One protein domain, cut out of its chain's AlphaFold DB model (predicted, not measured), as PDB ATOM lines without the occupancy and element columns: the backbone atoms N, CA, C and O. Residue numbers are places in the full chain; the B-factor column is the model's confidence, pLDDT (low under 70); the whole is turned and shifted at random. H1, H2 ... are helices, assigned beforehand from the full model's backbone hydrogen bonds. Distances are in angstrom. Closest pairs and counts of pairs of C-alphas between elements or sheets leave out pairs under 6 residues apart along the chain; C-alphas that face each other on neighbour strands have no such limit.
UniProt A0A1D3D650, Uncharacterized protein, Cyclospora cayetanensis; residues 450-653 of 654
ATOM      1  N   LYS A 450     250.808 108.216 188.956       79.75
ATOM      2  CA  LYS A 450     249.900 109.336 189.167       79.75
ATOM      3  C   LYS A 450     250.432 110.641 188.576       79.75
ATOM      4  O   LYS A 450     249.695 111.312 187.861       79.75
ATOM      5  N   ARG A 451     251.696 110.995 188.829       77.94
ATOM      6  CA  ARG A 451     252.314 112.206 188.258       77.94
ATOM      7  C   ARG A 451     252.350 112.143 186.736       77.94
ATOM      8  O   ARG A 451     252.046 113.131 186.078       77.94
ATOM      9  N   LYS A 452     252.713 110.986 186.177       88.25
ATOM     10  CA  LYS A 452     252.769 110.789 184.725       88.25
ATOM     11  C   LYS A 452     251.379 110.824 184.094       88.25
ATOM     12  O   LYS A 452     251.230 111.437 183.049       88.25
ATOM     13  N   ARG A 453     250.361 110.275 184.761       84.94
ATOM     14  CA  ARG A 453     248.955 110.401 184.360       84.94
ATOM     15  C   ARG A 453     248.484 111.851 184.388       84.94
ATOM     16  O   ARG A 453     247.870 112.277 183.424       84.94
ATOM     17  N   ASP A 454     248.772 112.602 185.454       81.62
ATOM     18  CA  ASP A 454     248.400 114.022 185.544       81.62
ATOM     19  C   ASP A 454     249.014 114.814 184.368       81.62
ATOM     20  O   ASP A 454     248.318 115.578 183.703       81.62
ATOM     21  N   LEU A 455     250.297 114.573 184.064       83.38
ATOM     22  CA  LEU A 455     250.986 115.171 182.913       83.38
ATOM     23  C   LEU A 455     250.390 114.720 181.573       83.38
ATOM     24  O   LEU A 455     250.221 115.536 180.670       83.38
ATOM     25  N   ALA A 456     250.063 113.435 181.430       85.62
ATOM     26  CA  ALA A 456     249.426 112.908 180.231       85.62
ATOM     27  C   ALA A 456     248.023 113.491 180.043       85.62
ATOM     28  O   ALA A 456     247.651 113.820 178.923       85.62
ATOM     29  N   GLU A 457     247.250 113.671 181.111       83.69
ATOM     30  CA  GLU A 457     245.926 114.289 181.076       83.69
ATOM     31  C   GLU A 457     246.005 115.778 180.717       83.69
ATOM     32  O   GLU A 457     245.238 116.245 179.874       83.69
ATOM     33  N   GLU A 458     246.976 116.502 181.276       82.25
ATOM     34  CA  GLU A 458     247.253 117.895 180.920       82.25
ATOM     35  C   GLU A 458     247.693 118.028 179.457       82.25
ATOM     36  O   GLU A 458     247.160 118.858 178.724       82.25
ATOM     37  N   ALA A 459     248.592 117.167 178.977       83.62
ATOM     38  CA  ALA A 459     249.017 117.175 177.579       83.62
ATOM     39  C   ALA A 459     247.866 116.789 176.631       83.62
ATOM     40  O   ALA A 459     247.686 117.385 175.566       83.62
ATOM     41  N   ARG A 460     247.019 115.840 177.046       80.38
ATOM     42  CA  ARG A 460     245.808 115.433 176.319       80.38
ATOM     43  C   ARG A 460     244.697 116.456 176.365       80.38
ATOM     44  O   ARG A 460     243.761 116.338 175.571       80.38
ATOM     45  N   TRP A 461     244.782 117.451 177.246       73.88
ATOM     46  CA  TRP A 461     243.809 118.527 177.301       73.88
ATOM     47  C   TRP A 461     243.578 119.089 175.902       73.88
ATOM     48  O   TRP A 461     242.430 119.217 175.507       73.88
ATOM     49  N   PHE A 462     244.621 119.310 175.103       65.44
ATOM     50  CA  PHE A 462     244.493 119.865 173.753       65.44
ATOM     51  C   PHE A 462     243.805 118.945 172.732       65.44
ATOM     52  O   PHE A 462     243.203 119.439 171.781       65.44
ATOM     53  N   ALA A 463     243.821 117.630 172.954       66.50
ATOM     54  CA  ALA A 463     243.140 116.643 172.115       66.50
ATOM     55  C   ALA A 463     241.715 116.314 172.608       66.50
ATOM     56  O   ALA A 463     240.957 115.630 171.919       66.50
ATOM     57  N   SER A 464     241.319 116.793 173.795       70.00
ATOM     58  CA  SER A 464     239.998 116.503 174.357       70.00
ATOM     59  C   SER A 464     238.893 117.267 173.602       70.00
ATOM     60  O   SER A 464     239.029 118.476 173.392       70.00
ATOM     61  N   PRO A 465     237.752 116.636 173.251       67.56
ATOM     62  CA  PRO A 465     236.664 117.320 172.543       67.56
ATOM     63  C   PRO A 465     236.170 118.585 173.261       67.56
ATOM     64  O   PRO A 465     235.901 119.609 172.635       67.56
ATOM     65  N   SER A 466     236.091 118.534 174.592       68.88
ATOM     66  CA  SER A 466     235.662 119.653 175.439       68.88
ATOM     67  C   SER A 466     236.624 120.840 175.365       68.88
ATOM     68  O   SER A 466     236.200 121.996 175.362       68.88
ATOM     69  N   SER A 467     237.922 120.561 175.300       72.19
ATOM     70  CA  SER A 467     238.964 121.582 175.220       72.19
ATOM     71  C   SER A 467     239.100 122.145 173.817       72.19
ATOM     72  O   SER A 467     239.253 123.352 173.671       72.19
ATOM     73  N   VAL A 468     238.965 121.302 172.791       74.44
ATOM     74  CA  VAL A 468     238.903 121.734 171.390       74.44
ATOM     75  C   VAL A 468     237.788 122.770 171.218       74.44
ATOM     76  O   VAL A 468     238.029 123.833 170.656       74.44
ATOM     77  N   MET A 469     236.612 122.543 171.815       75.94
ATOM     78  CA  MET A 469     235.507 123.516 171.821       75.94
ATOM     79  C   MET A 469     235.801 124.804 172.613       75.94
ATOM     80  O   MET A 469     235.199 125.836 172.327       75.94
ATOM     81  N   ARG A 470     236.696 124.763 173.613       80.94
ATOM     82  CA  ARG A 470     237.142 125.953 174.367       80.94
ATOM     83  C   ARG A 470     238.206 126.766 173.630       80.94
ATOM     84  O   ARG A 470     238.287 127.967 173.853       80.94
ATOM     85  N   ILE A 471     239.044 126.110 172.831       80.38
ATOM     86  CA  ILE A 471     240.149 126.731 172.080       80.38
ATOM     87  C   ILE A 471     239.668 127.239 170.710       80.38
ATOM     88  O   ILE A 471     240.278 128.142 170.123       80.38
ATOM     89  N   ALA A 472     238.576 126.664 170.203       84.88
ATOM     90  CA  ALA A 472     237.904 127.109 168.996       84.88
ATOM     91  C   ALA A 472     237.423 128.560 169.136       84.88
ATOM     92  O   ALA A 472     236.805 128.931 170.134       84.88
ATOM     93  N   ASN A 473     237.680 129.373 168.113       91.50
ATOM     94  CA  ASN A 473     237.044 130.681 167.986       91.50
ATOM     95  C   ASN A 473     235.540 130.521 167.676       91.50
ATOM     96  O   ASN A 473     235.087 129.434 167.317       91.50
ATOM     97  N   ASP A 474     234.759 131.600 167.776       90.88
ATOM     98  CA  ASP A 474     233.296 131.531 167.614       90.88
ATOM     99  C   ASP A 474     232.860 130.916 166.275       90.88
ATOM    100  O   ASP A 474     231.885 130.170 166.215       90.88
ATOM    101  N   LYS A 475     233.618 131.172 165.203       88.75
ATOM    102  CA  LYS A 475     233.335 130.648 163.862       88.75
ATOM    103  C   LYS A 475     233.678 129.162 163.731       88.75
ATOM    104  O   LYS A 475     232.879 128.395 163.200       88.75
ATOM    105  N   GLU A 476     234.843 128.749 164.222       88.06
ATOM    106  CA  GLU A 476     235.262 127.345 164.307       88.06
ATOM    107  C   GLU A 476     234.268 126.554 165.159       88.06
ATOM    108  O   GLU A 476     233.875 125.451 164.791       88.06
ATOM    109  N   ARG A 477     233.809 127.140 166.267       87.00
ATOM    110  CA  ARG A 477     232.812 126.551 167.155       87.00
ATOM    111  C   ARG A 477     231.458 126.402 166.472       87.00
ATOM    112  O   ARG A 477     230.872 125.330 166.551       87.00
ATOM    113  N   GLU A 478     230.984 127.428 165.769       87.88
ATOM    114  CA  GLU A 478     229.746 127.352 164.986       87.88
ATOM    115  C   GLU A 478     229.839 126.253 163.912       87.88
ATOM    116  O   GLU A 478     228.896 125.486 163.711       87.88
ATOM    117  N   ASP A 479     230.987 126.135 163.240       83.56
ATOM    118  CA  ASP A 479     231.231 125.092 162.246       83.56
ATOM    119  C   ASP A 479     231.289 123.689 162.881       83.56
ATOM    120  O   ASP A 479     230.686 122.754 162.346       83.56
ATOM    121  N   LEU A 480     231.923 123.531 164.049       82.19
ATOM    122  CA  LEU A 480     231.921 122.283 164.826       82.19
ATOM    123  C   LEU A 480     230.516 121.913 165.314       82.19
ATOM    124  O   LEU A 480     230.111 120.756 165.200       82.19
ATOM    125  N   GLU A 481     229.738 122.879 165.803       84.12
ATOM    126  CA  GLU A 481     228.354 122.671 166.233       84.12
ATOM    127  C   GLU A 481     227.478 122.252 165.047       84.12
ATOM    128  O   GLU A 481     226.732 121.275 165.155       84.12
ATOM    129  N   LYS A 482     227.634 122.886 163.877       82.19
ATOM    130  CA  LYS A 482     226.955 122.485 162.632       82.19
ATOM    131  C   LYS A 482     227.318 121.065 162.200       82.19
ATOM    132  O   LYS A 482     226.423 120.315 161.806       82.19
ATOM    133  N   ILE A 483     228.596 120.684 162.284       78.62
ATOM    134  CA  ILE A 483     229.047 119.316 161.987       78.62
ATOM    135  C   ILE A 483     228.446 118.328 162.991       78.62
ATOM    136  O   ILE A 483     227.949 117.278 162.588       78.62
ATOM    137  N   SER A 484     228.432 118.667 164.283       76.94
ATOM    138  CA  SER A 484     227.871 117.805 165.330       76.94
ATOM    139  C   SER A 484     226.356 117.608 165.177       76.94
ATOM    140  O   SER A 484     225.847 116.505 165.372       76.94
ATOM    141  N   ALA A 485     225.637 118.656 164.759       80.25
ATOM    142  CA  ALA A 485     224.197 118.628 164.534       80.25
ATOM    143  C   ALA A 485     223.823 117.908 163.228       80.25
ATOM    144  O   ALA A 485     222.767 117.279 163.138       80.25
ATOM    145  N   SER A 486     224.677 118.001 162.207       79.88
ATOM    146  CA  SER A 486     224.482 117.344 160.919       79.88
ATOM    147  C   SER A 486     225.823 116.904 160.328       79.88
ATOM    148  O   SER A 486     226.414 117.624 159.518       79.88
ATOM    149  N   PRO A 487     226.281 115.677 160.643       71.94
ATOM    150  CA  PRO A 487     227.520 115.128 160.087       71.94
ATOM    151  C   PRO A 487     227.518 115.091 158.552       71.94
ATOM    152  O   PRO A 487     228.561 115.191 157.913       71.94
ATOM    153  N   MET A 488     226.329 115.024 157.938       75.00
ATOM    154  CA  MET A 488     226.173 115.091 156.484       75.00
ATOM    155  C   MET A 488     226.660 116.421 155.899       75.00
ATOM    156  O   MET A 488     227.163 116.422 154.781       75.00
ATOM    157  N   MET A 489     226.595 117.540 156.629       71.19
ATOM    158  CA  MET A 489     227.098 118.836 156.143       71.19
ATOM    159  C   MET A 489     228.598 118.799 155.832       71.19
ATOM    160  O   MET A 489     229.042 119.443 154.879       71.19
ATOM    161  N   PHE A 490     229.362 117.990 156.574       70.50
ATOM    162  CA  PHE A 490     230.783 117.772 156.308       70.50
ATOM    163  C   PHE A 490     231.021 117.153 154.930       70.50
ATOM    164  O   PHE A 490     231.877 117.613 154.178       70.50
ATOM    165  N   LEU A 491     230.201 116.173 154.550       75.44
ATOM    166  CA  LEU A 491     230.310 115.488 153.260       75.44
ATOM    167  C   LEU A 491     229.903 116.377 152.079       75.44
ATOM    168  O   LEU A 491     230.401 116.195 150.971       75.44
ATOM    169  N   TRP A 492     229.016 117.347 152.302       80.00
ATOM    170  CA  TRP A 492     228.524 118.237 151.247       80.00
ATOM    171  C   TRP A 492     229.495 119.378 150.934       80.00
ATOM    172  O   TRP A 492     229.472 119.925 149.831       80.00
ATOM    173  N   SER A 493     230.344 119.780 151.881       81.38
ATOM    174  CA  SER A 493     231.308 120.872 151.685       81.38
ATOM    175  C   SER A 493     232.600 120.680 152.495       81.38
ATOM    176  O   SER A 493     232.978 121.568 153.266       81.38
ATOM    177  N   PRO A 494     233.335 119.570 152.282       77.81
ATOM    178  CA  PRO A 494     234.499 119.222 153.099       77.81
ATOM    179  C   PRO A 494     235.605 120.275 152.986       77.81
ATOM    180  O   PRO A 494     236.171 120.690 153.989       77.81
ATOM    181  N   LYS A 495     235.846 120.809 151.778       82.44
ATOM    182  CA  LYS A 495     236.852 121.858 151.537       82.44
ATOM    183  C   LYS A 495     236.622 123.106 152.388       82.44
ATOM    184  O   LYS A 495     237.567 123.619 152.981       82.44
ATOM    185  N   ARG A 496     235.377 123.593 152.438       84.75
ATOM    186  CA  ARG A 496     235.019 124.814 153.171       84.75
ATOM    187  C   ARG A 496     235.230 124.621 154.668       84.75
ATOM    188  O   ARG A 496     235.842 125.474 155.298       84.75
ATOM    189  N   LEU A 497     234.757 123.498 155.203       81.25
ATOM    190  CA  LEU A 497     234.860 123.197 156.629       81.25
ATOM    191  C   LEU A 497     236.306 122.935 157.049       81.25
ATOM    192  O   LEU A 497     236.742 123.488 158.045       81.25
ATOM    193  N   ILE A 498     237.084 122.199 156.254       84.44
ATOM    194  CA  ILE A 498     238.501 121.945 156.550       84.44
ATOM    195  C   ILE A 498     239.321 123.228 156.465       84.44
ATOM    196  O   ILE A 498     240.179 123.450 157.302       84.44
ATOM    197  N   THR A 499     239.031 124.117 155.514       86.25
ATOM    198  CA  THR A 499     239.718 125.419 155.451       86.25
ATOM    199  C   THR A 499     239.359 126.289 156.658       86.25
ATOM    200  O   THR A 499     240.229 126.964 157.196       86.25
ATOM    201  N   SER A 500     238.100 126.245 157.110       87.81
ATOM    202  CA  SER A 500     237.644 126.972 158.303       87.81
ATOM    203  C   SER A 500     238.264 126.422 159.593       87.81
ATOM    204  O   SER A 500     238.685 127.193 160.446       87.81
ATOM    205  N   LEU A 501     238.372 125.093 159.710       87.88
ATOM    206  CA  LEU A 501     238.903 124.399 160.886       87.88
ATOM    207  C   LEU A 501     240.423 124.201 160.854       87.88
ATOM    208  O   LEU A 501     240.991 123.806 161.866       87.88
ATOM    209  N   SER A 502     241.097 124.480 159.737       89.06
ATOM    210  CA  SER A 502     242.546 124.281 159.583       89.06
ATOM    211  C   SER A 502     243.377 124.929 160.703       89.06
ATOM    212  O   SER A 502     244.260 124.249 161.225       89.06
ATOM    213  N   PRO A 503     243.089 126.165 161.170       89.81
ATOM    214  CA  PRO A 503     243.837 126.758 162.281       89.81
ATOM    215  C   PRO A 503     243.667 125.990 163.599       89.81
ATOM    216  O   PRO A 503     244.620 125.843 164.365       89.81
ATOM    217  N   LEU A 504     242.467 125.479 163.884       87.38
ATOM    218  CA  LEU A 504     242.211 124.615 165.037       87.38
ATOM    219  C   LEU A 504     242.905 123.256 164.888       87.38
ATOM    220  O   LEU A 504     243.540 122.790 165.827       87.38
ATOM    221  N   MET A 505     242.830 122.648 163.703       88.25
ATOM    222  CA  MET A 505     243.476 121.368 163.406       88.25
ATOM    223  C   MET A 505     244.997 121.450 163.544       88.25
ATOM    224  O   MET A 505     245.594 120.539 164.101       88.25
ATOM    225  N   ASN A 506     245.620 122.545 163.103       88.75
ATOM    226  CA  ASN A 506     247.059 122.756 163.264       88.75
ATOM    227  C   ASN A 506     247.439 122.942 164.742       88.75
ATOM    228  O   ASN A 506     248.374 122.302 165.199       88.75
ATOM    229  N   ARG A 507     246.656 123.701 165.526       88.25
ATOM    230  CA  ARG A 507     246.871 123.812 166.984       88.25
ATOM    231  C   ARG A 507     246.789 122.458 167.691       88.25
ATOM    232  O   ARG A 507     247.596 122.173 168.569       88.25
ATOM    233  N   VAL A 508     245.825 121.619 167.305       87.94
ATOM    234  CA  VAL A 508     245.729 120.245 167.816       87.94
ATOM    235  C   VAL A 508     246.950 119.440 167.374       87.94
ATOM    236  O   VAL A 508     247.593 118.825 168.218       87.94
ATOM    237  N   LYS A 509     247.323 119.498 166.093       89.56
ATOM    238  CA  LYS A 509     248.491 118.799 165.546       89.56
ATOM    239  C   LYS A 509     249.777 119.124 166.304       89.56
ATOM    240  O   LYS A 509     250.497 118.204 166.669       89.56
ATOM    241  N   ASP A 510     250.018 120.395 166.603       89.19
ATOM    242  CA  ASP A 510     251.219 120.835 167.320       89.19
ATOM    243  C   ASP A 510     251.277 120.286 168.759       89.19
ATOM    244  O   ASP A 510     252.355 120.096 169.318       89.19
ATOM    245  N   SER A 511     250.121 119.970 169.358       86.56
ATOM    246  CA  SER A 511     250.021 119.403 170.712       86.56
ATOM    247  C   SER A 511     250.099 117.868 170.773       86.56
ATOM    248  O   SER A 511     250.397 117.307 171.831       86.56
ATOM    249  N   LEU A 512     249.851 117.169 169.658       88.38
ATOM    250  CA  LEU A 512     249.801 115.703 169.625       88.38
ATOM    251  C   LEU A 512     251.133 115.022 169.982       88.38
ATOM    252  O   LEU A 512     251.081 114.052 170.741       88.38
ATOM    253  N   PRO A 513     252.312 115.496 169.526       90.81
ATOM    254  CA  PRO A 513     253.594 114.909 169.916       90.81
ATOM    255  C   PRO A 513     253.807 114.935 171.433       90.81
ATOM    256  O   PRO A 513     254.064 113.895 172.031       90.81
ATOM    257  N   LEU A 514     253.568 116.088 172.070       89.56
ATOM    258  CA  LEU A 514     253.681 116.244 173.525       89.56
ATOM    259  C   LEU A 514     252.732 115.301 174.270       89.56
ATOM    260  O   LEU A 514     253.106 114.686 175.269       89.56
ATOM    261  N   SER A 515     251.504 115.150 173.768       90.31
ATOM    262  CA  SER A 515     250.539 114.213 174.337       90.31
ATOM    263  C   SER A 515     250.964 112.753 174.183       90.31
ATOM    264  O   SER A 515     250.724 111.964 175.097       90.31
ATOM    265  N   ASN A 516     251.564 112.380 173.052       92.56
ATOM    266  CA  ASN A 516     252.037 111.021 172.804       92.56
ATOM    267  C   ASN A 516     253.242 110.668 173.673       92.56
ATOM    268  O   ASN A 516     253.281 109.569 174.228       92.56
ATOM    269  N   ASP A 517     254.175 111.602 173.839       93.06
ATOM    270  CA  ASP A 517     255.333 111.429 174.713       93.06
ATOM    271  C   ASP A 517     254.894 111.289 176.175       93.06
ATOM    272  O   ASP A 517     255.329 110.373 176.874       93.06
ATOM    273  N   ALA A 518     253.951 112.122 176.630       92.00
ATOM    274  CA  ALA A 518     253.407 112.024 177.982       92.00
ATOM    275  C   ALA A 518     252.657 110.698 178.225       92.00
ATOM    276  O   ALA A 518     252.821 110.083 179.279       92.00
ATOM    277  N   LEU A 519     251.891 110.212 177.241       92.31
ATOM    278  CA  LEU A 519     251.224 108.904 177.304       92.31
ATOM    279  C   LEU A 519     252.216 107.737 177.333       92.31
ATOM    280  O   LEU A 519     251.999 106.772 178.062       92.31
ATOM    281  N   LEU A 520     253.308 107.807 176.567       95.19
ATOM    282  CA  LEU A 520     254.375 106.805 176.610       95.19
ATOM    283  C   LEU A 520     255.040 106.746 177.986       95.19
ATOM    284  O   LEU A 520     255.308 105.664 178.499       95.19
ATOM    285  N   GLU A 521     255.278 107.901 178.595       94.75
ATOM    286  CA  GLU A 521     255.827 107.984 179.945       94.75
ATOM    287  C   GLU A 521     254.845 107.474 181.014       94.75
ATOM    288  O   GLU A 521     255.275 106.841 181.980       94.75
ATOM    289  N   GLU A 522     253.534 107.679 180.836       93.06
ATOM    290  CA  GLU A 522     252.505 107.044 181.675       93.06
ATOM    291  C   GLU A 522     252.516 105.517 181.519       93.06
ATOM    292  O   GLU A 522     252.499 104.805 182.524       93.06
ATOM    293  N   ILE A 523     252.579 105.007 180.282       94.38
ATOM    294  CA  ILE A 523     252.644 103.565 179.997       94.38
ATOM    295  C   ILE A 523     253.844 102.941 180.713       94.38
ATOM    296  O   ILE A 523     253.654 102.012 181.495       94.38
ATOM    297  N   LYS A 524     255.049 103.502 180.542       96.06
ATOM    298  CA  LYS A 524     256.267 103.004 181.203       96.06
ATOM    299  C   LYS A 524     256.147 103.001 182.726       96.06
ATOM    300  O   LYS A 524     256.582 102.057 183.378       96.06
ATOM    301  N   ALA A 525     255.562 104.049 183.312       91.31
ATOM    302  CA  ALA A 525     255.372 104.114 184.761       91.31
ATOM    303  C   ALA A 525     254.417 103.018 185.260       91.31
ATOM    304  O   ALA A 525     254.648 102.431 186.317       91.31
ATOM    305  N   ARG A 526     253.362 102.713 184.498       91.31
ATOM    306  CA  ARG A 526     252.411 101.646 184.837       91.31
ATOM    307  C   ARG A 526     253.000 100.253 184.645       91.31
ATOM    308  O   ARG A 526     252.755  99.385 185.473       91.31
ATOM    309  N   GLU A 527     253.806 100.049 183.606       93.50
ATOM    310  CA  GLU A 527     254.569  98.810 183.408       93.50
ATOM    311  C   GLU A 527     255.568  98.585 184.552       93.50
ATOM    312  O   GLU A 527     255.665  97.476 185.074       93.50
ATOM    313  N   ALA A 528     256.249  99.640 185.015       91.44
ATOM    314  CA  ALA A 528     257.114  99.563 186.193       91.44
ATOM    315  C   ALA A 528     256.323  99.161 187.450       91.44
ATOM    316  O   ALA A 528     256.744  98.269 188.183       91.44
ATOM    317  N   LEU A 529     255.141  99.751 187.664       87.69
ATOM    318  CA  LEU A 529     254.263  99.369 188.770       87.69
ATOM    319  C   LEU A 529     253.806  97.905 188.678       87.69
ATOM    320  O   LEU A 529     253.757  97.200 189.686       87.69
ATOM    321  N   GLN A 530     253.502  97.429 187.474       90.06
ATOM    322  CA  GLN A 530     253.165  96.030 187.239       90.06
ATOM    323  C   GLN A 530     254.346  95.096 187.554       90.06
ATOM    324  O   GLN A 530     254.144  94.034 188.147       90.06
ATOM    325  N   GLY A 531     255.570  95.508 187.212       90.06
ATOM    326  CA  GLY A 531     256.804  94.813 187.578       90.06
ATOM    327  C   GLY A 531     256.995  94.708 189.094       90.06
ATOM    328  O   GLY A 531     257.261  93.619 189.598       90.06
ATOM    329  N   GLU A 532     256.772  95.798 189.833       87.06
ATOM    330  CA  GLU A 532     256.837  95.806 191.304       87.06
ATOM    331  C   GLU A 532     255.752  94.911 191.934       87.06
ATOM    332  O   GLU A 532     256.035  94.139 192.850       87.06
ATOM    333  N   LEU A 533     254.520  94.928 191.406       86.25
ATOM    334  CA  LEU A 533     253.448  94.022 191.843       86.25
ATOM    335  C   LEU A 533     253.805  92.548 191.607       86.25
ATOM    336  O   LEU A 533     253.539  91.697 192.461       86.25
ATOM    337  N   ALA A 534     254.417  92.233 190.463       88.69
ATOM    338  CA  ALA A 534     254.873  90.884 190.150       88.69
ATOM    339  C   ALA A 534     256.023  90.446 191.071       88.69
ATOM    340  O   ALA A 534     255.980  89.337 191.605       88.69
ATOM    341  N   ALA A 535     257.001  91.321 191.318       88.12
ATOM    342  CA  ALA A 535     258.096  91.064 192.250       88.12
ATOM    343  C   ALA A 535     257.574  90.812 193.672       88.12
ATOM    344  O   ALA A 535     257.970  89.836 194.316       88.12
ATOM    345  N   PHE A 536     256.613  91.621 194.131       85.19
ATOM    346  CA  PHE A 536     256.006  91.452 195.448       85.19
ATOM    347  C   PHE A 536     255.224  90.140 195.558       85.19
ATOM    348  O   PHE A 536     255.322  89.429 196.559       85.19
ATOM    349  N   LYS A 537     254.502  89.763 194.497       88.06
ATOM    350  CA  LYS A 537     253.809  88.474 194.420       88.06
ATOM    351  C   LYS A 537     254.784  87.299 194.521       88.06
ATOM    352  O   LYS A 537     254.511  86.370 195.277       88.06
ATOM    353  N   VAL A 538     255.898  87.333 193.788       89.56
ATOM    354  CA  VAL A 538     256.922  86.272 193.819       89.56
ATOM    355  C   VAL A 538     257.557  86.169 195.203       89.56
ATOM    356  O   VAL A 538     257.654  85.067 195.737       89.56
ATOM    357  N   SER A 539     257.915  87.300 195.818       86.25
ATOM    358  CA  SER A 539     258.464  87.321 197.178       86.25
ATOM    359  C   SER A 539     257.499  86.687 198.186       86.25
ATOM    360  O   SER A 539     257.892  85.823 198.965       86.25
ATOM    361  N   LYS A 540     256.208  87.023 198.108       84.12
ATOM    362  CA  LYS A 540     255.183  86.470 199.005       84.12
ATOM    363  C   LYS A 540     254.857  85.005 198.737       84.12
ATOM    364  O   LYS A 540     254.482  84.293 199.655       84.12
ATOM    365  N   GLN A 541     255.032  84.519 197.512       86.06
ATOM    366  CA  GLN A 541     254.892  83.091 197.204       86.06
ATOM    367  C   GLN A 541     256.029  82.234 197.775       86.06
ATOM    368  O   GLN A 541     255.836  81.034 197.957       86.06
ATOM    369  N   GLN A 542     257.195  82.826 198.040       86.44
ATOM    370  CA  GLN A 542     258.339  82.131 198.635       86.44
ATOM    371  C   GLN A 542     258.245  82.029 200.165       86.44
ATOM    372  O   GLN A 542     258.986  81.253 200.769       86.44
ATOM    373  N   GLU A 543     257.333  82.773 200.802       82.31
ATOM    374  CA  GLU A 543     257.072  82.632 202.233       82.31
ATOM    375  C   GLU A 543     256.477  81.243 202.518       82.31
ATOM    376  O   GLU A 543     255.488  80.833 201.911       82.31
ATOM    377  N   ASN A 544     257.078  80.517 203.467       80.19
ATOM    378  CA  ASN A 544     256.620  79.199 203.913       80.19
ATOM    379  C   ASN A 544     255.874  79.325 205.255       80.19
ATOM    380  O   ASN A 544     256.492  79.227 206.320       80.19
ATOM    381  N   PRO A 545     254.551  79.567 205.248       79.94
ATOM    382  CA  PRO A 545     253.776  79.730 206.470       79.94
ATOM    383  C   PRO A 545     253.708  78.426 207.273       79.94
ATOM    384  O   PRO A 545     253.365  77.367 206.756       79.94
ATOM    385  N   THR A 546     253.962  78.523 208.579       79.19
ATOM    386  CA  THR A 546     253.974  77.382 209.513       79.19
ATOM    387  C   THR A 546     252.582  76.892 209.927       79.19
ATOM    388  O   THR A 546     252.457  75.812 210.498       79.19
ATOM    389  N   SER A 547     251.521  77.659 209.654       85.94
ATOM    390  CA  SER A 547     250.140  77.332 210.025       85.94
ATOM    391  C   SER A 547     249.236  77.267 208.797       85.94
ATOM    392  O   SER A 547     249.307  78.114 207.910       85.94
ATOM    393  N   THR A 548     248.299  76.317 208.779       80.62
ATOM    394  CA  THR A 548     247.278  76.196 207.723       80.62
ATOM    395  C   THR A 548     246.487  77.493 207.542       80.62
ATOM    396  O   THR A 548     246.237  77.923 206.422       80.62
ATOM    397  N   ARG A 549     246.176  78.192 208.644       76.62
ATOM    398  CA  ARG A 549     245.449  79.469 208.599       76.62
ATOM    399  C   ARG A 549     246.291  80.611 208.022       76.62
ATOM    400  O   ARG A 549     245.736  81.512 207.397       76.62
ATOM    401  N   SER A 550     247.605  80.627 208.259       73.19
ATOM    402  CA  SER A 550     248.483  81.622 207.630       73.19
ATOM    403  C   SER A 550     248.731  81.296 206.161       73.19
ATOM    404  O   SER A 550     248.797  82.224 205.362       73.19
ATOM    405  N   LYS A 551     248.749  80.011 205.790       82.12
ATOM    406  CA  LYS A 551     248.806  79.563 204.396       82.12
ATOM    407  C   LYS A 551     247.605  80.028 203.577       82.12
ATOM    408  O   LYS A 551     247.796  80.692 202.567       82.12
ATOM    409  N   GLU A 552     246.384  79.794 204.058       81.69
ATOM    410  CA  GLU A 552     245.162  80.268 203.387       81.69
ATOM    411  C   GLU A 552     245.144  81.797 203.215       81.69
ATOM    412  O   GLU A 552     244.753  82.317 202.171       81.69
ATOM    413  N   ARG A 553     245.607  82.539 204.231       73.94
ATOM    414  CA  ARG A 553     245.711  84.007 204.167       73.94
ATOM    415  C   ARG A 553     246.750  84.480 203.158       73.94
ATOM    416  O   ARG A 553     246.487  85.438 202.434       73.94
ATOM    417  N   LEU A 554     247.910  83.831 203.115       77.88
ATOM    418  CA  LEU A 554     248.971  84.149 202.165       77.88
ATOM    419  C   LEU A 554     248.523  83.862 200.728       77.88
ATOM    420  O   LEU A 554     248.715  84.695 199.849       77.88
ATOM    421  N   GLU A 555     247.852  82.733 200.490       83.31
ATOM    422  CA  GLU A 555     247.290  82.393 199.180       83.31
ATOM    423  C   GLU A 555     246.234  83.415 198.731       83.31
ATOM    424  O   GLU A 555     246.265  83.882 197.588       83.31
ATOM    425  N   ALA A 556     245.348  83.840 199.640       78.94
ATOM    426  CA  ALA A 556     244.385  84.906 199.366       78.94
ATOM    427  C   ALA A 556     245.079  86.243 199.045       78.94
ATOM    428  O   ALA A 556     244.667  86.945 198.119       78.94
ATOM    429  N   PHE A 557     246.153  86.579 199.763       75.69
ATOM    430  CA  PHE A 557     246.954  87.782 199.529       75.69
ATOM    431  C   PHE A 557     247.641  87.767 198.157       75.69
ATOM    432  O   PHE A 557     247.509  88.703 197.371       75.69
ATOM    433  N   VAL A 558     248.314  86.665 197.826       84.94
ATOM    434  CA  VAL A 558     248.976  86.443 196.533       84.94
ATOM    435  C   VAL A 558     247.970  86.486 195.377       84.94
ATOM    436  O   VAL A 558     248.265  87.036 194.312       84.94
ATOM    437  N   SER A 559     246.768  85.937 195.576       83.44
ATOM    438  CA  SER A 559     245.674  86.017 194.601       83.44
ATOM    439  C   SER A 559     245.224  87.466 194.372       83.44
ATOM    440  O   SER A 559     245.074  87.890 193.225       83.44
ATOM    441  N   GLN A 560     245.099  88.259 195.441       78.88
ATOM    442  CA  GLN A 560     244.748  89.681 195.363       78.88
ATOM    443  C   GLN A 560     245.812  90.522 194.648       78.88
ATOM    444  O   GLN A 560     245.457  91.360 193.821       78.88
ATOM    445  N   LEU A 561     247.102  90.269 194.895       80.12
ATOM    446  CA  LEU A 561     248.189  90.905 194.141       80.12
ATOM    447  C   LEU A 561     248.120  90.565 192.645       80.12
ATOM    448  O   LEU A 561     248.328  91.434 191.802       80.12
ATOM    449  N   GLY A 562     247.769  89.320 192.307       85.69
ATOM    450  CA  GLY A 562     247.528  88.911 190.921       85.69
ATOM    451  C   GLY A 562     246.376  89.675 190.263       85.69
ATOM    452  O   GLY A 562     246.523  90.151 189.143       85.69
ATOM    453  N   LEU A 563     245.258  89.848 190.975       83.62
ATOM    454  CA  LEU A 563     244.118  90.632 190.488       83.62
ATOM    455  C   LEU A 563     244.463  92.115 190.297       83.62
ATOM    456  O   LEU A 563     244.000  92.721 189.333       83.62
ATOM    457  N   LEU A 564     245.279  92.697 191.182       81.81
ATOM    458  CA  LEU A 564     245.781  94.066 191.028       81.81
ATOM    459  C   LEU A 564     246.664  94.210 189.786       81.81
ATOM    460  O   LEU A 564     246.470  95.147 189.017       81.81
ATOM    461  N   ALA A 565     247.577  93.268 189.548       86.19
ATOM    462  CA  ALA A 565     248.416  93.277 188.352       86.19
ATOM    463  C   ALA A 565     247.582  93.144 187.062       86.19
ATOM    464  O   ALA A 565     247.789  93.898 186.111       86.19
ATOM    465  N   ASP A 566     246.595  92.240 187.040       86.56
ATOM    466  CA  ASP A 566     245.693  92.071 185.892       86.56
ATOM    467  C   ASP A 566     244.791  93.317 185.686       86.56
ATOM    468  O   ASP A 566     244.448  93.670 184.552       86.56
ATOM    469  N   ARG A 567     244.440  94.042 186.759       84.56
ATOM    470  CA  ARG A 567     243.752  95.342 186.671       84.56
ATOM    471  C   ARG A 567     244.649  96.423 186.075       84.56
ATOM    472  O   ARG A 567     244.184  97.168 185.209       84.56
ATOM    473  N   GLU A 568     245.897  96.539 186.525       86.12
ATOM    474  CA  GLU A 568     246.832  97.534 185.982       86.12
ATOM    475  C   GLU A 568     247.035  97.332 184.479       86.12
ATOM    476  O   GLU A 568     247.027  98.307 183.728       86.12
ATOM    477  N   ALA A 569     247.031  96.084 183.999       88.75
ATOM    478  CA  ALA A 569     247.023  95.792 182.567       88.75
ATOM    479  C   ALA A 569     245.825  96.426 181.829       88.75
ATOM    480  O   ALA A 569     245.978  96.960 180.729       88.75
ATOM    481  N   CYS A 570     244.628  96.468 182.427       85.25
ATOM    482  CA  CYS A 570     243.502  97.209 181.842       85.25
ATOM    483  C   CYS A 570     243.732  98.723 181.786       85.25
ATOM    484  O   CYS A 570     243.210  99.388 180.879       85.25
ATOM    485  N   SER A 571     244.463  99.280 182.749       86.56
ATOM    486  CA  SER A 571     244.808 100.697 182.732       86.56
ATOM    487  C   SER A 571     245.869 100.998 181.674       86.56
ATOM    488  O   SER A 571     245.690 101.933 180.892       86.56
ATOM    489  N   ILE A 572     246.905 100.161 181.564       90.19
ATOM    490  CA  ILE A 572     247.923 100.252 180.509       90.19
ATOM    491  C   ILE A 572     247.268 100.143 179.125       90.19
ATOM    492  O   ILE A 572     247.496 100.989 178.260       90.19
ATOM    493  N   ALA A 573     246.361  99.178 178.935       87.50
ATOM    494  CA  ALA A 573     245.593  99.032 177.698       87.50
ATOM    495  C   ALA A 573     244.833 100.314 177.322       87.50
ATOM    496  O   ALA A 573     244.719 100.649 176.146       87.50
ATOM    497  N   SER A 574     244.320 101.048 178.314       86.06
ATOM    498  CA  SER A 574     243.616 102.311 178.076       86.06
ATOM    499  C   SER A 574     244.576 103.410 177.611       86.06
ATOM    500  O   SER A 574     244.252 104.127 176.669       86.06
ATOM    501  N   ALA A 575     245.773 103.505 178.194       89.00
ATOM    502  CA  ALA A 575     246.802 104.445 177.745       89.00
ATOM    503  C   ALA A 575     247.272 104.153 176.304       89.00
ATOM    504  O   ALA A 575     247.382 105.080 175.500       89.00
ATOM    505  N   TYR A 576     247.440 102.877 175.931       89.88
ATOM    506  CA  TYR A 576     247.721 102.477 174.543       89.88
ATOM    507  C   TYR A 576     246.611 102.872 173.566       89.88
ATOM    508  O   TYR A 576     246.895 103.377 172.480       89.88
ATOM    509  N   ILE A 577     245.347 102.672 173.953       86.25
ATOM    510  CA  ILE A 577     244.186 103.100 173.161       86.25
ATOM    511  C   ILE A 577     244.256 104.604 172.896       86.25
ATOM    512  O   ILE A 577     244.153 105.028 171.749       86.25
ATOM    513  N   TYR A 578     244.517 105.401 173.929       85.94
ATOM    514  CA  TYR A 578     244.608 106.850 173.794       85.94
ATOM    515  C   TYR A 578     245.777 107.309 172.928       85.94
ATOM    516  O   TYR A 578     245.622 108.211 172.108       85.94
ATOM    517  N   LYS A 579     246.934 106.656 173.054       89.81
ATOM    518  CA  LYS A 579     248.079 106.926 172.182       89.81
ATOM    519  C   LYS A 579     247.723 106.634 170.723       89.81
ATOM    520  O   LYS A 579     248.016 107.433 169.837       89.81
ATOM    521  N   ARG A 580     247.031 105.521 170.467       87.25
ATOM    522  CA  ARG A 580     246.594 105.165 169.116       87.25
ATOM    523  C   ARG A 580     245.576 106.155 168.553       87.25
ATOM    524  O   ARG A 580     245.659 106.494 167.378       87.25
ATOM    525  N   GLU A 581     244.636 106.619 169.370       84.38
ATOM    526  CA  GLU A 581     243.668 107.649 168.974       84.38
ATOM    527  C   GLU A 581     244.371 108.953 168.569       84.38
ATOM    528  O   GLU A 581     244.002 109.558 167.564       84.38
ATOM    529  N   ASN A 582     245.430 109.349 169.279       87.38
ATOM    530  CA  ASN A 582     246.247 110.504 168.908       87.38
ATOM    531  C   ASN A 582     247.001 110.299 167.583       87.38
ATOM    532  O   ASN A 582     247.029 111.207 166.754       87.38
ATOM    533  N   GLU A 583     247.595 109.122 167.353       88.00
ATOM    534  CA  GLU A 583     248.249 108.782 166.076       88.00
ATOM    535  C   GLU A 583     247.252 108.818 164.905       88.00
ATOM    536  O   GLU A 583     247.553 109.336 163.828       88.00
ATOM    537  N   GLN A 584     246.037 108.303 165.116       84.44
ATOM    538  CA  GLN A 584     244.955 108.379 164.133       84.44
ATOM    539  C   GLN A 584     244.506 109.826 163.895       84.44
ATOM    540  O   GLN A 584     244.203 110.186 162.754       84.44
ATOM    541  N   LEU A 585     244.480 110.660 164.942       83.50
ATOM    542  CA  LEU A 585     244.143 112.077 164.825       83.50
ATOM    543  C   LEU A 585     245.174 112.821 163.984       83.50
ATOM    544  O   LEU A 585     244.792 113.562 163.080       83.50
ATOM    545  N   ASP A 586     246.462 112.586 164.237       87.56
ATOM    546  CA  ASP A 586     247.547 113.185 163.460       87.56
ATOM    547  C   ASP A 586     247.458 112.767 161.986       87.56
ATOM    548  O   ASP A 586     247.437 113.619 161.097       87.56
ATOM    549  N   ALA A 587     247.275 111.471 161.708       85.88
ATOM    550  CA  ALA A 587     247.081 110.974 160.345       85.88
ATOM    551  C   ALA A 587     245.866 111.620 159.650       85.88
ATOM    552  O   ALA A 587     245.959 112.048 158.498       85.88
ATOM    553  N   ALA A 588     244.737 111.755 160.353       82.00
ATOM    554  CA  ALA A 588     243.537 112.395 159.818       82.00
ATOM    555  C   ALA A 588     243.743 113.896 159.544       82.00
ATOM    556  O   ALA A 588     243.263 114.402 158.526       82.00
ATOM    557  N   ILE A 589     244.463 114.611 160.416       84.94
ATOM    558  CA  ILE A 589     244.803 116.026 160.211       84.94
ATOM    559  C   ILE A 589     245.761 116.181 159.024       84.94
ATOM    560  O   ILE A 589     245.561 117.060 158.182       84.94
ATOM    561  N   ASN A 590     246.762 115.307 158.910       87.12
ATOM    562  CA  ASN A 590     247.710 115.303 157.798       87.12
ATOM    563  C   ASN A 590     247.006 115.072 156.455       87.12
ATOM    564  O   ASN A 590     247.241 115.821 155.505       87.12
ATOM    565  N   ASP A 591     246.065 114.133 156.396       83.31
ATOM    566  CA  ASP A 591     245.247 113.888 155.208       83.31
ATOM    567  C   ASP A 591     244.335 115.062 154.845       83.31
ATOM    568  O   ASP A 591     244.177 115.400 153.666       83.31
ATOM    569  N   ALA A 592     243.739 115.703 155.852       81.12
ATOM    570  CA  ALA A 592     242.912 116.885 155.652       81.12
ATOM    571  C   ALA A 592     243.727 118.046 155.067       81.12
ATOM    572  O   ALA A 592     243.291 118.686 154.104       81.12
ATOM    573  N   ASN A 593     244.932 118.270 155.598       82.19
ATOM    574  CA  ASN A 593     245.872 119.283 155.120       82.19
ATOM    575  C   ASN A 593     246.389 118.960 153.708       82.19
ATOM    576  O   ASN A 593     246.469 119.854 152.863       82.19
ATOM    577  N   ALA A 594     246.623 117.680 153.405       84.50
ATOM    578  CA  ALA A 594     246.946 117.195 152.061       84.50
ATOM    579  C   ALA A 594     245.757 117.256 151.081       84.50
ATOM    580  O   ALA A 594     245.914 116.964 149.896       84.50
ATOM    581  N   ARG A 595     244.563 117.658 151.547       81.69
ATOM    582  CA  ARG A 595     243.305 117.691 150.777       81.69
ATOM    583  C   ARG A 595     242.888 116.313 150.245       81.69
ATOM    584  O   ARG A 595     242.111 116.224 149.290       81.69
ATOM    585  N   ASN A 596     243.339 115.244 150.897       80.50
ATOM    586  CA  ASN A 596     243.004 113.861 150.573       80.50
ATOM    587  C   ASN A 596     241.714 113.445 151.293       80.50
ATOM    588  O   ASN A 596     241.700 112.602 152.184       80.50
ATOM    589  N   PHE A 597     240.579 114.030 150.898       72.25
ATOM    590  CA  PHE A 597     239.305 113.825 151.607       72.25
ATOM    591  C   PHE A 597     238.825 112.363 151.619       72.25
ATOM    592  O   PHE A 597     238.101 111.967 152.528       72.25
ATOM    593  N   GLY A 598     239.222 111.561 150.624       71.75
ATOM    594  CA  GLY A 598     238.913 110.131 150.582       71.75
ATOM    595  C   GLY A 598     239.636 109.338 151.673       71.75
ATOM    596  O   GLY A 598     238.996 108.548 152.364       71.75
ATOM    597  N   SER A 599     240.937 109.580 151.867       74.06
ATOM    598  CA  SER A 599     241.712 108.924 152.927       74.06
ATOM    599  C   SER A 599     241.360 109.486 154.302       74.06
ATOM    600  O   SER A 599     241.180 108.711 155.230       74.06
ATOM    601  N   MET A 600     241.096 110.793 154.409       68.81
ATOM    602  CA  MET A 600     240.594 111.412 155.638       68.81
ATOM    603  C   MET A 600     239.268 110.787 156.090       68.81
ATOM    604  O   MET A 600     239.113 110.451 157.260       68.81
ATOM    605  N   ALA A 601     238.307 110.608 155.175       65.19
ATOM    606  CA  ALA A 601     237.033 109.974 155.500       65.19
ATOM    607  C   ALA A 601     237.232 108.524 155.955       65.19
ATOM    608  O   ALA A 601     236.606 108.110 156.926       65.19
ATOM    609  N   LEU A 602     238.126 107.774 155.301       67.31
ATOM    610  CA  LEU A 602     238.502 106.434 155.744       67.31
ATOM    611  C   LEU A 602     239.125 106.477 157.144       67.31
ATOM    612  O   LEU A 602     238.648 105.768 158.019       67.31
ATOM    613  N   ASN A 603     240.103 107.343 157.402       65.69
ATOM    614  CA  ASN A 603     240.768 107.471 158.702       65.69
ATOM    615  C   ASN A 603     239.797 107.871 159.826       65.69
ATOM    616  O   ASN A 603     239.854 107.302 160.912       65.69
ATOM    617  N   LEU A 604     238.824 108.744 159.550       64.44
ATOM    618  CA  LEU A 604     237.729 109.066 160.476       64.44
ATOM    619  C   LEU A 604     236.717 107.919 160.659       64.44
ATOM    620  O   LEU A 604     236.073 107.820 161.699       64.44
ATOM    621  N   LEU A 605     236.567 107.037 159.672       58.50
ATOM    622  CA  LEU A 605     235.805 105.790 159.805       58.50
ATOM    623  C   LEU A 605     236.562 104.745 160.641       58.50
ATOM    624  O   LEU A 605     235.935 103.964 161.360       58.50
ATOM    625  N   TRP A 606     237.894 104.748 160.559       58.38
ATOM    626  CA  TRP A 606     238.794 103.919 161.366       58.38
ATOM    627  C   TRP A 606     239.006 104.457 162.785       58.38
ATOM    628  O   TRP A 606     239.442 103.692 163.642       58.38
ATOM    629  N   PHE A 607     238.564 105.686 163.068       58.72
ATOM    630  CA  PHE A 607     238.342 106.259 164.406       58.72
ATOM    631  C   PHE A 607     237.229 105.546 165.202       58.72
ATOM    632  O   PHE A 607     236.573 106.119 166.075       58.72
ATOM    633  N   ARG A 608     236.978 104.262 164.917       54.53
ATOM    634  CA  ARG A 608     236.289 103.401 165.871       54.53
ATOM    635  C   ARG A 608     237.153 103.381 167.120       54.53
ATOM    636  O   ARG A 608     238.296 102.949 167.035       54.53
ATOM    637  N   SER A 609     236.582 103.840 168.237       53.41
ATOM    638  CA  SER A 609     237.173 103.768 169.578       53.41
ATOM    639  C   SER A 609     237.972 102.479 169.688       53.41
ATOM    640  O   SER A 609     237.361 101.402 169.601       53.41
ATOM    641  N   ALA A 610     239.303 102.581 169.758       54.41
ATOM    642  CA  ALA A 610     240.149 101.401 169.761       54.41
ATOM    643  C   ALA A 610     239.682 100.538 170.937       54.41
ATOM    644  O   ALA A 610     239.678 100.957 172.094       54.41
ATOM    645  N   SER A 611     239.098  99.386 170.621       56.78
ATOM    646  CA  SER A 611     238.513  98.535 171.650       56.78
ATOM    647  C   SER A 611     239.637  97.756 172.324       56.78
ATOM    648  O   SER A 611     240.683  97.541 171.724       56.78
ATOM    649  N   ARG A 612     239.439  97.297 173.563       50.88
ATOM    650  CA  ARG A 612     240.458  96.575 174.358       50.88
ATOM    651  C   ARG A 612     240.862  95.178 173.806       50.88
ATOM    652  O   ARG A 612     241.201  94.309 174.591       50.88
ATOM    653  N   GLY A 613     240.827  94.968 172.491       51.97
ATOM    654  CA  GLY A 613     241.275  93.775 171.762       51.97
ATOM    655  C   GLY A 613     241.728  94.074 170.322       51.97
ATOM    656  O   GLY A 613     241.754  93.173 169.490       51.97
ATOM    657  N   THR A 614     242.026  95.336 169.989       56.84
ATOM    658  CA  THR A 614     242.606  95.733 168.692       56.84
ATOM    659  C   THR A 614     244.135  95.621 168.708       56.84
ATOM    660  O   THR A 614     244.733  95.726 169.776       56.84
ATOM    661  N   GLU A 615     244.774  95.495 167.532       68.06
ATOM    662  CA  GLU A 615     246.248  95.480 167.329       68.06
ATOM    663  C   GLU A 615     247.016  96.604 168.057       68.06
ATOM    664  O   GLU A 615     248.228  96.541 168.212       68.06
ATOM    665  N   SER A 616     246.316  97.649 168.500       79.94
ATOM    666  CA  SER A 616     246.870  98.794 169.217       79.94
ATOM    667  C   SER A 616     247.346  98.498 170.640       79.94
ATOM    668  O   SER A 616     248.097  99.298 171.188       79.94
ATOM    669  N   VAL A 617     246.878  97.413 171.265       85.62
ATOM    670  CA  VAL A 617     247.296  97.009 172.616       85.62
ATOM    671  C   VAL A 617     248.132  95.734 172.500       85.62
ATOM    672  O   VAL A 617     247.669  94.788 171.859       85.62
ATOM    673  N   PRO A 618     249.319  95.656 173.132       90.88
ATOM    674  CA  PRO A 618     250.091  94.418 173.182       90.88
ATOM    675  C   PRO A 618     249.237  93.238 173.661       90.88
ATOM    676  O   PRO A 618     248.487  93.353 174.634       90.88
ATOM    677  N   GLN A 619     249.348  92.095 172.977       90.06
ATOM    678  CA  GLN A 619     248.480  90.934 173.206       90.06
ATOM    679  C   GLN A 619     248.518  90.448 174.662       90.06
ATOM    680  O   GLN A 619     247.482  90.085 175.216       90.06
ATOM    681  N   GLU A 620     249.689  90.487 175.296       91.31
ATOM    682  CA  GLU A 620     249.867  90.115 176.700       91.31
ATOM    683  C   GLU A 620     249.019  90.985 177.644       91.31
ATOM    684  O   GLU A 620     248.285  90.469 178.491       91.31
ATOM    685  N   ILE A 621     249.046  92.303 177.438       90.50
ATOM    686  CA  ILE A 621     248.301  93.286 178.234       90.50
ATOM    687  C   ILE A 621     246.794  93.117 178.009       90.50
ATOM    688  O   ILE A 621     246.000  93.169 178.952       90.50
ATOM    689  N   ALA A 622     246.382  92.863 176.763       88.44
ATOM    690  CA  ALA A 622     244.987  92.591 176.434       88.44
ATOM    691  C   ALA A 622     244.471  91.330 177.154       88.44
ATOM    692  O   ALA A 622     243.419  91.379 177.791       88.44
ATOM    693  N   GLN A 623     245.239  90.236 177.134       90.94
ATOM    694  CA  GLN A 623     244.885  88.985 177.814       90.94
ATOM    695  C   GLN A 623     244.806  89.143 179.336       90.94
ATOM    696  O   GLN A 623     243.882  88.623 179.961       90.94
ATOM    697  N   GLN A 624     245.752  89.858 179.948       88.69
ATOM    698  CA  GLN A 624     245.718  90.172 181.382       88.69
ATOM    699  C   GLN A 624     244.475  90.997 181.740       88.69
ATOM    700  O   GLN A 624     243.751  90.668 182.680       88.69
ATOM    701  N   CYS A 625     244.145  92.005 180.930       86.94
ATOM    702  CA  CYS A 625     242.936  92.791 181.139       86.94
ATOM    703  C   CYS A 625     241.648  91.960 180.976       86.94
ATOM    704  O   CYS A 625     240.677  92.154 181.712       86.94
ATOM    705  N   GLU A 626     241.603  91.029 180.022       86.56
ATOM    706  CA  GLU A 626     240.475  90.104 179.879       86.56
ATOM    707  C   GLU A 626     240.343  89.166 181.078       86.56
ATOM    708  O   GLU A 626     239.227  88.970 181.565       86.56
ATOM    709  N   ARG A 627     241.458  88.651 181.614       87.75
ATOM    710  CA  ARG A 627     241.459  87.871 182.861       87.75
ATOM    711  C   ARG A 627     240.843  88.656 184.013       87.75
ATOM    712  O   ARG A 627     239.956  88.128 184.681       87.75
ATOM    713  N   TYR A 628     241.217  89.924 184.184       84.81
ATOM    714  CA  TYR A 628     240.606  90.784 185.199       84.81
ATOM    715  C   TYR A 628     239.101  90.979 184.970       84.81
ATOM    716  O   TYR A 628     238.310  90.782 185.890       84.81
ATOM    717  N   LYS A 629     238.668  91.296 183.743       81.69
ATOM    718  CA  LYS A 629     237.236  91.477 183.423       81.69
ATOM    719  C   LYS A 629     236.397  90.222 183.661       81.69
ATOM    720  O   LYS A 629     235.231  90.335 184.029       81.69
ATOM    721  N   ASN A 630     236.979  89.052 183.415       84.00
ATOM    722  CA  ASN A 630     236.322  87.762 183.593       84.00
ATOM    723  C   ASN A 630     236.409  87.260 185.040       84.00
ATOM    724  O   ASN A 630     235.676  86.343 185.416       84.00
ATOM    725  N   SER A 631     237.272  87.858 185.863       80.19
ATOM    726  CA  SER A 631     237.322  87.559 187.285       80.19
ATOM    727  C   SER A 631     236.050  88.090 187.953       80.19
ATOM    728  O   SER A 631     235.738  89.281 187.928       80.19
ATOM    729  N   SER A 632     235.259  87.188 188.535       60.62
ATOM    730  CA  SER A 632     234.170  87.608 189.412       60.62
ATOM    731  C   SER A 632     234.803  88.207 190.667       60.62
ATOM    732  O   SER A 632     235.386  87.490 191.477       60.62
ATOM    733  N   VAL A 633     234.767  89.534 190.798       56.09
ATOM    734  CA  VAL A 633     235.285  90.222 191.984       56.09
ATOM    735  C   VAL A 633     234.411  89.815 193.170       56.09
ATOM    736  O   VAL A 633     233.316  90.345 193.378       56.09
ATOM    737  N   ILE A 634     234.866  88.821 193.931       45.44
ATOM    738  CA  ILE A 634     234.239  88.427 195.189       45.44
ATOM    739  C   ILE A 634     234.468  89.589 196.155       45.44
ATOM    740  O   ILE A 634     235.585  89.838 196.606       45.44
ATOM    741  N   GLY A 635     233.397  90.339 196.427       43.41
ATOM    742  CA  GLY A 635     233.414  91.469 197.350       43.41
ATOM    743  C   GLY A 635     234.009  91.077 198.712       43.41
ATOM    744  O   GLY A 635     233.791  89.958 199.190       43.41
ATOM    745  N   PRO A 636     234.772  91.966 199.359       42.12
ATOM    746  CA  PRO A 636     235.766  91.505 200.310       42.12
ATOM    747  C   PRO A 636     235.267  91.289 201.738       42.12
ATOM    748  O   PRO A 636     234.407  92.016 202.237       42.12
ATOM    749  N   LYS A 637     235.887  90.322 202.428       42.28
ATOM    750  CA  LYS A 637     235.728  90.080 203.874       42.28
ATOM    751  C   LYS A 637     236.946  90.495 204.721       42.28
ATOM    752  O   LYS A 637     236.835  90.446 205.942       42.28
ATOM    753  N   GLU A 638     238.070  90.923 204.132       44.19
ATOM    754  CA  GLU A 638     239.333  91.156 204.867       44.19
ATOM    755  C   GLU A 638     240.056  92.469 204.503       44.19
ATOM    756  O   GLU A 638     239.835  93.042 203.441       44.19
ATOM    757  N   SER A 639     240.925  92.936 205.409       40.09
ATOM    758  CA  SER A 639     241.606  94.245 205.442       40.09
ATOM    759  C   SER A 639     242.532  94.549 204.262       40.09
ATOM    760  O   SER A 639     242.734  95.709 203.931       40.09
ATOM    761  N   VAL A 640     243.057  93.544 203.563       38.56
ATOM    762  CA  VAL A 640     243.859  93.760 202.339       38.56
ATOM    763  C   VAL A 640     242.981  94.231 201.181       38.56
ATOM    764  O   VAL A 640     243.402  94.995 200.313       38.56
ATOM    765  N   ALA A 641     241.695  93.901 201.232       43.94
ATOM    766  CA  ALA A 641     240.754  94.476 200.307       43.94
ATOM    767  C   ALA A 641     240.480  95.956 200.550       43.94
ATOM    768  O   ALA A 641     239.922  96.593 199.669       43.94
ATOM    769  N   GLU A 642     240.871  96.529 201.694       44.62
ATOM    770  CA  GLU A 642     240.878  97.984 201.832       44.62
ATOM    771  C   GLU A 642     241.937  98.606 200.926       44.62
ATOM    772  O   GLU A 642     241.668  99.678 200.416       44.62
ATOM    773  N   LEU A 643     243.059  97.933 200.640       42.97
ATOM    774  CA  LEU A 643     244.096  98.377 199.695       42.97
ATOM    775  C   LEU A 643     243.603  98.293 198.240       42.97
ATOM    776  O   LEU A 643     243.678  99.275 197.507       42.97
ATOM    777  N   LEU A 644     242.978  97.172 197.860       43.06
ATOM    778  CA  LEU A 644     242.280  97.005 196.572       43.06
ATOM    779  C   LEU A 644     241.142  98.021 196.395       43.06
ATOM    780  O   LEU A 644     241.036  98.653 195.349       43.06
ATOM    781  N   TRP A 645     240.329  98.237 197.433       44.06
ATOM    782  CA  TRP A 645     239.256  99.234 197.441       44.06
ATOM    783  C   TRP A 645     239.803 100.665 197.456       44.06
ATOM    784  O   TRP A 645     239.186 101.563 196.892       44.06
ATOM    785  N   PHE A 646     240.966 100.900 198.069       48.28
ATOM    786  CA  PHE A 646     241.663 102.184 198.059       48.28
ATOM    787  C   PHE A 646     242.134 102.525 196.647       48.28
ATOM    788  O   PHE A 646     241.867 103.621 196.158       48.28
ATOM    789  N   TRP A 647     242.735 101.549 195.971       49.09
ATOM    790  CA  TRP A 647     243.181 101.658 194.591       49.09
ATOM    791  C   TRP A 647     242.001 101.779 193.617       49.09
ATOM    792  O   TRP A 647     242.046 102.584 192.690       49.09
ATOM    793  N   GLU A 648     240.927 101.000 193.794       42.03
ATOM    794  CA  GLU A 648     239.701 101.103 192.980       42.03
ATOM    795  C   GLU A 648     239.004 102.452 193.195       42.03
ATOM    796  O   GLU A 648     238.518 103.076 192.252       42.03
ATOM    797  N   ALA A 649     238.985 102.950 194.431       38.16
ATOM    798  CA  ALA A 649     238.407 104.247 194.727       38.16
ATOM    799  C   ALA A 649     239.294 105.412 194.266       38.16
ATOM    800  O   ALA A 649     238.748 106.488 194.044       38.16
ATOM    801  N   ALA A 650     240.609 105.240 194.117       37.34
ATOM    802  CA  ALA A 650     241.495 106.255 193.545       37.34
ATOM    803  C   ALA A 650     241.235 106.456 192.041       37.34
ATOM    804  O   ALA A 650     241.137 107.597 191.597       37.34
ATOM    805  N   ASP A 651     241.006 105.373 191.289       38.22
ATOM    806  CA  ASP A 651     240.708 105.434 189.850       38.22
ATOM    807  C   ASP A 651     239.309 105.979 189.535       38.22
ATOM    808  O   ASP A 651     239.141 106.726 188.579       38.22
ATOM    809  N   VAL A 652     238.297 105.649 190.349       33.28
ATOM    810  CA  VAL A 652     236.915 106.153 190.178       33.28
ATOM    811  C   VAL A 652     236.772 107.626 190.615       33.28
ATOM    812  O   VAL A 652     235.734 108.252 190.392       33.28
ATOM    813  N   ARG A 653     237.795 108.197 191.268       30.02
ATOM    814  CA  ARG A 653     237.821 109.594 191.746       30.02
ATOM    815  C   ARG A 653     238.562 110.559 190.811       30.02
ATOM    816  O   ARG A 653     238.539 111.751 191.123       30.02
TER     817      ARG A 653
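This is residues 450 to 653 of the 654 residues of an uncharacterized protein of Cyclospora cayetanensis (UniProt A0A1D3D650). A long helical hairpin, H5 and H6 side by side, makes the length of a rod; H1 packs along H5, H8 crosses H6, H7 folds back on H6, and H9 packs on H6 with residues 640 to 644. H2, H3 and H4 gather at one end, where H5 has a kink of 60 degrees near residue 501. The printed part has 204 residues with nine named helices, H1 to H9 in order, and no named strand: all helix. It is loose, radius of gyration of the C-alphas 22.2 A, spanning 76 by 28 by 28 A.

H5, residues 494 to 541, and H6, residues 548 to 593, form a hairpin at a shallow tilt of 18 degrees; the closest C-alphas, Gln 530 and Ala 565, are 5.6 A apart. H1, residues 450 to 463, touches H5 (closest C-alphas Ala 459 and Ser 515, 4.6 A). H3, residues 474 to 485, touches H5 (Glu 476 and Leu 501, 5.8 A). H2, residues 465 to 471, only just touches H5, with 3 C-alpha pairs within 8 A. H4, residues 487 to 492, touches H3 only at the corner, and only just, with 3 pairs. H7, residues 597 to 606, forms a hairpin with H6 (Ala 588 and Met 600, 5.2 A). H8, residues 619 to 630, touches H6 at a steep tilt of 57 degrees (Cys 570 and Cys 625, 4.5 A). H9, residues 640 to 651, touches H6 (Leu 564 and Leu 644, 7.2 A). Every O i to N i+4 pair is within hydrogen-bond range in H2, H3, H7, H8 and H9, against 8 of 10 in H1, 1 of 2 in H4, 40 of 44 in H5 and 41 of 42 in H6.

H5 measures 60.6 A and H6 68.0 A. H1 begins at C-alpha 450 (249.900, 109.336, 189.167); H9 ends at C-alpha 651 (240.708, 105.434, 189.850).

The printed part has no cut. The link from H7 to H8 is long. Mean pLDDT of the printed part is 77.8; residues 632 to 653 are among those under 70.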